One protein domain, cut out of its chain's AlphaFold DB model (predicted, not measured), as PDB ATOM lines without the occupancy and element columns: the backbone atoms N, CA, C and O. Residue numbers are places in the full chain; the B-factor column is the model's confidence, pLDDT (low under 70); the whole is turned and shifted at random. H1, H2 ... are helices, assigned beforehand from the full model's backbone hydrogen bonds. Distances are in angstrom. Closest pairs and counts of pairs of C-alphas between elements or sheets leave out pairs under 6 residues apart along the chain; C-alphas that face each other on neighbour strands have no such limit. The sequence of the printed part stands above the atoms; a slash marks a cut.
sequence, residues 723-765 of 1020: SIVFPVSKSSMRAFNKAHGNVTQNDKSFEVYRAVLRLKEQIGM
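This is residues 723 to 765 of the 1020 residues of an uncharacterized protein of Aspergillus ellipticus CBS 707.79 (UniProt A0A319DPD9). Two helices make an L: the long H2 runs along the longest axis, and the short H1 stands off near its first end at about a right angle, with a tight turn at the corner. The first printed stretch, residues 723 to 729, begins beside H2 and loops across the open side of the L to the far end of H1. The printed part has 43 residues with two named helices, H1 then H2, and no named strand; its class is all helix. It is only just compact, close to loose, with a radius of gyration of the C-alphas of 10.5 A, and its elongated outline spans 31 by 19 by 13 A.

The printed part begins with C-alpha 723 at (106.620, 117.605, 150.168). H1 covers residues 730 to 739, from C-alpha 730 at (115.742, 120.027, 138.678), and is 14.6 A long from first to last C-alpha. H2 covers residues 745 to 763, 26.9 A from first to last C-alpha, and ends with C-alpha 763 at (106.937, 107.238, 155.155).

H1 and H2 are close but not clearly touching, with 1 pair of C-alphas within 8 A. Their closest C-alphas, those of Asn 737 and Lys 748, are 7.0 A apart. Their lines are about perpendicular, at 77 degrees, and their centres are 13.2 A apart. In H2 every O i to N i+4 pair is within hydrogen-bond range; in H1, 5 of 6 are.

The two C-alphas farthest apart, those of Asn 742 and Met 765, are 31.6 A apart. The C-alphas of Ser 723 and Met 765, the first and last printed, are 17.0 A apart. The printed part has no cut. The link from H1 to H2, 5 residues, is tight. The mean pLDDT of the printed part is 78.3; residue 723, residues 725 to 728, residues 742 to 743 and residue 765 are under 70.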
ATOM      1  N   SER A 723     106.157 118.987 150.373       63.28
ATOM      2  CA  SER A 723     106.620 117.605 150.168       63.28
ATOM      3  C   SER A 723     107.432 117.430 148.879       63.28
ATOM      4  O   SER A 723     106.888 117.192 147.800       63.28
ATOM      5  N   ILE A 724     108.762 117.496 148.986       74.75
ATOM      6  CA  ILE A 724     109.675 117.154 147.885       74.75
ATOM      7  C   ILE A 724     109.659 115.636 147.645       74.75
ATOM      8  O   ILE A 724     110.140 114.878 148.480       74.75
ATOM      9  N   VAL A 725     109.188 115.190 146.477       66.50
ATOM     10  CA  VAL A 725     109.284 113.780 146.053       66.50
ATOM     11  C   VAL A 725     110.688 113.471 145.509       66.50
ATOM     12  O   VAL A 725     111.251 114.253 144.739       66.50
ATOM     13  N   PHE A 726     111.250 112.323 145.902       65.81
ATOM     14  CA  PHE A 726     112.571 111.836 145.483       65.81
ATOM     15  C   PHE A 726     112.444 110.649 144.504       65.81
ATOM     16  O   PHE A 726     111.540 109.835 144.684       65.81
ATOM     17  N   PRO A 727     113.347 110.493 143.510       64.12
ATOM     18  CA  PRO A 727     114.502 111.344 143.203       64.12
ATOM     19  C   PRO A 727     114.093 112.708 142.619       64.12
ATOM     20  O   PRO A 727     113.253 112.802 141.727       64.12
ATOM     21  N   VAL A 728     114.691 113.786 143.136       68.88
ATOM     22  CA  VAL A 728     114.189 115.146 142.888       68.88
ATOM     23  C   VAL A 728     114.606 115.664 141.516       68.88
ATOM     24  O   VAL A 728     115.795 115.819 141.229       68.88
ATOM     25  N   SER A 729     113.635 116.029 140.680       75.06
ATOM     26  CA  SER A 729     113.937 116.698 139.414       75.06
ATOM     27  C   SER A 729     114.489 118.118 139.642       75.06
ATOM     28  O   SER A 729     114.134 118.814 140.602       75.06
ATOM     29  N   LYS A 730     115.297 118.617 138.694       75.75
ATOM     30  CA  LYS A 730     115.742 120.027 138.678       75.75
ATOM     31  C   LYS A 730     114.570 121.020 138.589       75.75
ATOM     32  O   LYS A 730     114.767 122.207 138.849       75.75
ATOM     33  N   SER A 731     113.371 120.575 138.213       77.62
ATOM     34  CA  SER A 731     112.152 121.391 138.203       77.62
ATOM     35  C   SER A 731     111.481 121.400 139.578       77.62
ATOM     36  O   SER A 731     111.196 122.475 140.092       77.62
ATOM     37  N   SER A 732     111.355 120.242 140.232       79.69
ATOM     38  CA  SER A 732     110.797 120.098 141.586       79.69
ATOM     39  C   SER A 732     111.612 120.888 142.618       79.69
ATOM     40  O   SER A 732     111.041 121.640 143.404       79.69
ATOM     41  N   MET A 733     112.951 120.839 142.546       72.81
ATOM     42  CA  MET A 733     113.810 121.702 143.374       72.81
ATOM     43  C   MET A 733     113.563 123.196 143.125       72.81
ATOM     44  O   MET A 733     113.612 123.984 144.065       72.81
ATOM     45  N   ARG A 734     113.308 123.616 141.878       81.75
ATOM     46  CA  ARG A 734     113.048 125.029 141.548       81.75
ATOM     47  C   ARG A 734     111.637 125.475 141.932       81.75
ATOM     48  O   ARG A 734     111.483 126.625 142.319       81.75
ATOM     49  N   ALA A 735     110.647 124.584 141.899       81.12
ATOM     50  CA  ALA A 735     109.311 124.836 142.433       81.12
ATOM     51  C   ALA A 735     109.355 125.026 143.960       81.12
ATOM     52  O   ALA A 735     108.907 126.057 144.453       81.12
ATOM     53  N   PHE A 736     110.008 124.113 144.688       82.69
ATOM     54  CA  PHE A 736     110.209 124.220 146.137       82.69
ATOM     55  C   PHE A 736     110.940 125.520 146.520       82.69
ATOM     56  O   PHE A 736     110.422 126.331 147.283       82.69
ATOM     57  N   ASN A 737     112.088 125.808 145.893       82.19
ATOM     58  CA  ASN A 737     112.837 127.055 146.117       82.19
ATOM     59  C   ASN A 737     112.098 128.337 145.668       82.19
ATOM     60  O   ASN A 737     112.562 129.434 145.976       82.19
ATOM     61  N   LYS A 738     110.990 128.222 144.920       85.56
ATOM     62  CA  LYS A 738     110.108 129.341 144.552       85.56
ATOM     63  C   LYS A 738     108.970 129.516 145.563       85.56
ATOM     64  O   LYS A 738     108.626 130.656 145.854       85.56
ATOM     65  N   ALA A 739     108.427 128.426 146.107       82.06
ATOM     66  CA  ALA A 739     107.403 128.447 147.153       82.06
ATOM     67  C   ALA A 739     107.963 128.945 148.500       82.06
ATOM     68  O   ALA A 739     107.399 129.854 149.100       82.06
ATOM     69  N   HIS A 740     109.122 128.427 148.917       77.50
ATOM     70  CA  HIS A 740     109.778 128.778 150.185       77.50
ATOM     71  C   HIS A 740     110.564 130.111 150.144       77.50
ATOM     72  O   HIS A 740     111.071 130.594 151.155       77.50
ATOM     73  N   GLY A 741     110.627 130.765 148.980       77.19
ATOM     74  CA  GLY A 741     111.162 132.119 148.838       77.19
ATOM     75  C   GLY A 741     112.692 132.242 148.894       77.19
ATOM     76  O   GLY A 741     113.449 131.274 148.919       77.19
ATOM     77  N   ASN A 742     113.175 133.488 148.853       58.91
ATOM     78  CA  ASN A 742     114.604 133.815 148.761       58.91
ATOM     79  C   ASN A 742     115.254 134.106 150.120       58.91
ATOM     80  O   ASN A 742     115.939 135.113 150.289       58.91
ATOM     81  N   VAL A 743     115.088 133.179 151.066       67.44
ATOM     82  CA  VAL A 743     116.007 133.050 152.211       67.44
ATOM     83  C   VAL A 743     117.373 132.517 151.709       67.44
ATOM     84  O   VAL A 743     117.509 132.181 150.524       67.44
ATOM     85  N   THR A 744     118.431 132.517 152.532       82.94
ATOM     86  CA  THR A 744     119.810 132.316 152.032       82.94
ATOM     87  C   THR A 744     120.065 130.887 151.534       82.94
ATOM     88  O   THR A 744     119.262 129.980 151.748       82.94
ATOM     89  N   GLN A 745     121.207 130.646 150.872       81.50
ATOM     90  CA  GLN A 745     121.575 129.297 150.414       81.50
ATOM     91  C   GLN A 745     121.620 128.278 151.573       81.50
ATOM     92  O   GLN A 745     121.236 127.124 151.378       81.50
ATOM     93  N   ASN A 746     122.026 128.705 152.776       81.00
ATOM     94  CA  ASN A 746     122.010 127.849 153.961       81.00
ATOM     95  C   ASN A 746     120.575 127.528 154.389       81.00
ATOM     96  O   ASN A 746     120.252 126.358 154.574       81.00
ATOM     97  N   ASP A 747     119.704 128.534 154.470       82.50
ATOM     98  CA  ASP A 747     118.303 128.354 154.869       82.50
ATOM     99  C   ASP A 747     117.567 127.431 153.891       82.50
ATOM    100  O   ASP A 747     116.939 126.464 154.311       82.50
ATOM    101  N   LYS A 748     117.769 127.624 152.581       83.62
ATOM    102  CA  LYS A 748     117.254 126.733 151.528       83.62
ATOM    103  C   LYS A 748     117.732 125.290 151.692       83.62
ATOM    104  O   LYS A 748     116.944 124.363 151.523       83.62
ATOM    105  N   SER A 749     118.999 125.075 152.060       81.81
ATOM    106  CA  SER A 749     119.504 123.725 152.350       81.81
ATOM    107  C   SER A 749     118.877 123.118 153.614       81.81
ATOM    108  O   SER A 749     118.559 121.930 153.634       81.81
ATOM    109  N   PHE A 750     118.622 123.938 154.637       85.19
ATOM    110  CA  PHE A 750     118.010 123.526 155.901       85.19
ATOM    111  C   PHE A 750     116.510 123.226 155.751       85.19
ATOM    112  O   PHE A 750     115.976 122.326 156.396       85.19
ATOM    113  N   GLU A 751     115.830 123.939 154.858       85.19
ATOM    114  CA  GLU A 751     114.414 123.763 154.551       85.19
ATOM    115  C   GLU A 751     114.170 122.545 153.647       85.19
ATOM    116  O   GLU A 751     113.280 121.745 153.938       85.19
ATOM    117  N   VAL A 752     115.042 122.301 152.657       84.69
ATOM    118  CA  VAL A 752     115.099 121.015 151.933       84.69
ATOM    119  C   VAL A 752     115.382 119.859 152.901       84.69
ATOM    120  O   VAL A 752     114.720 118.826 152.828       84.69
ATOM    121  N   TYR A 753     116.305 120.023 153.855       85.38
ATOM    122  CA  TYR A 753     116.579 119.009 154.879       85.38
ATOM    123  C   TYR A 753     115.359 118.744 155.783       85.38
ATOM    124  O   TYR A 753     115.032 117.589 156.056       85.38
ATOM    125  N   ARG A 754     114.606 119.783 156.175       89.69
ATOM    126  CA  ARG A 754     113.325 119.639 156.894       89.69
ATOM    127  C   ARG A 754     112.218 118.995 156.054       89.69
ATOM    128  O   ARG A 754     111.386 118.288 156.616       89.69
ATOM    129  N   ALA A 755     112.186 119.212 154.740       85.69
ATOM    130  CA  ALA A 755     111.275 118.498 153.841       85.69
ATOM    131  C   ALA A 755     111.631 117.002 153.754       85.69
ATOM    132  O   ALA A 755     110.747 116.159 153.865       85.69
ATOM    133  N   VAL A 756     112.924 116.660 153.665       85.19
ATOM    134  CA  VAL A 756     113.412 115.267 153.707       85.19
ATOM    135  C   VAL A 756     113.083 114.585 155.037       85.19
ATOM    136  O   VAL A 756     112.634 113.440 155.036       85.19
ATOM    137  N   LEU A 757     113.261 115.273 156.171       85.38
ATOM    138  CA  LEU A 757     112.903 114.725 157.484       85.38
ATOM    139  C   LEU A 757     111.394 114.475 157.608       85.38
ATOM    140  O   LEU A 757     111.014 113.375 157.998       85.38
ATOM    141  N   ARG A 758     110.543 115.428 157.201       85.81
ATOM    142  CA  ARG A 758     109.079 115.234 157.175       85.81
ATOM    143  C   ARG A 758     108.657 114.097 156.244       85.81
ATOM    144  O   ARG A 758     107.778 113.323 156.602       85.81
ATOM    145  N   LEU A 759     109.309 113.941 155.090       81.12
ATOM    146  CA  LEU A 759     109.060 112.813 154.191       81.12
ATOM    147  C   LEU A 759     109.441 111.473 154.846       81.12
ATOM    148  O   LEU A 759     108.671 110.520 154.767       81.12
ATOM    149  N   LYS A 760     110.593 111.398 155.526       81.75
ATOM    150  CA  LYS A 760     111.028 110.194 156.255       81.75
ATOM    151  C   LYS A 760     110.109 109.859 157.437       81.75
ATOM    152  O   LYS A 760     109.866 108.685 157.704       81.75
ATOM    153  N   GLU A 761     109.580 110.869 158.117       83.25
ATOM    154  CA  GLU A 761     108.576 110.715 159.172       83.25
ATOM    155  C   GLU A 761     107.238 110.205 158.602       83.25
ATOM    156  O   GLU A 761     106.711 109.208 159.091       83.25
ATOM    157  N   GLN A 762     106.746 110.801 157.509       80.50
ATOM    158  CA  GLN A 762     105.493 110.417 156.845       80.50
ATOM    159  C   GLN A 762     105.543 109.018 156.198       80.50
ATOM    160  O   GLN A 762     104.531 108.321 156.171       80.50
ATOM    161  N   ILE A 763     106.702 108.597 155.681       79.19
ATOM    162  CA  ILE A 763     106.937 107.238 155.155       79.19
ATOM    163  C   ILE A 763     107.124 106.213 156.293       79.19
ATOM    164  O   ILE A 763     106.872 105.021 156.112       79.19
ATOM    165  N   GLY A 764     107.529 106.672 157.480       75.69
ATOM    166  CA  GLY A 764     107.806 105.839 158.643       75.69
ATOM    167  C   GLY A 764     109.206 105.216 158.626       75.69
ATOM    168  O   GLY A 764     109.787 104.901 157.585       75.69
ATOM    169  N   MET A 765     109.751 104.973 159.821       59.97
ATOM    170  CA  MET A 765     111.147 104.544 160.035       59.97
ATOM    171  C   MET A 765     111.494 103.125 159.524       59.97
ATOM    172  O   MET A 765     112.600 102.648 159.761       59.97
TER     173      MET A 765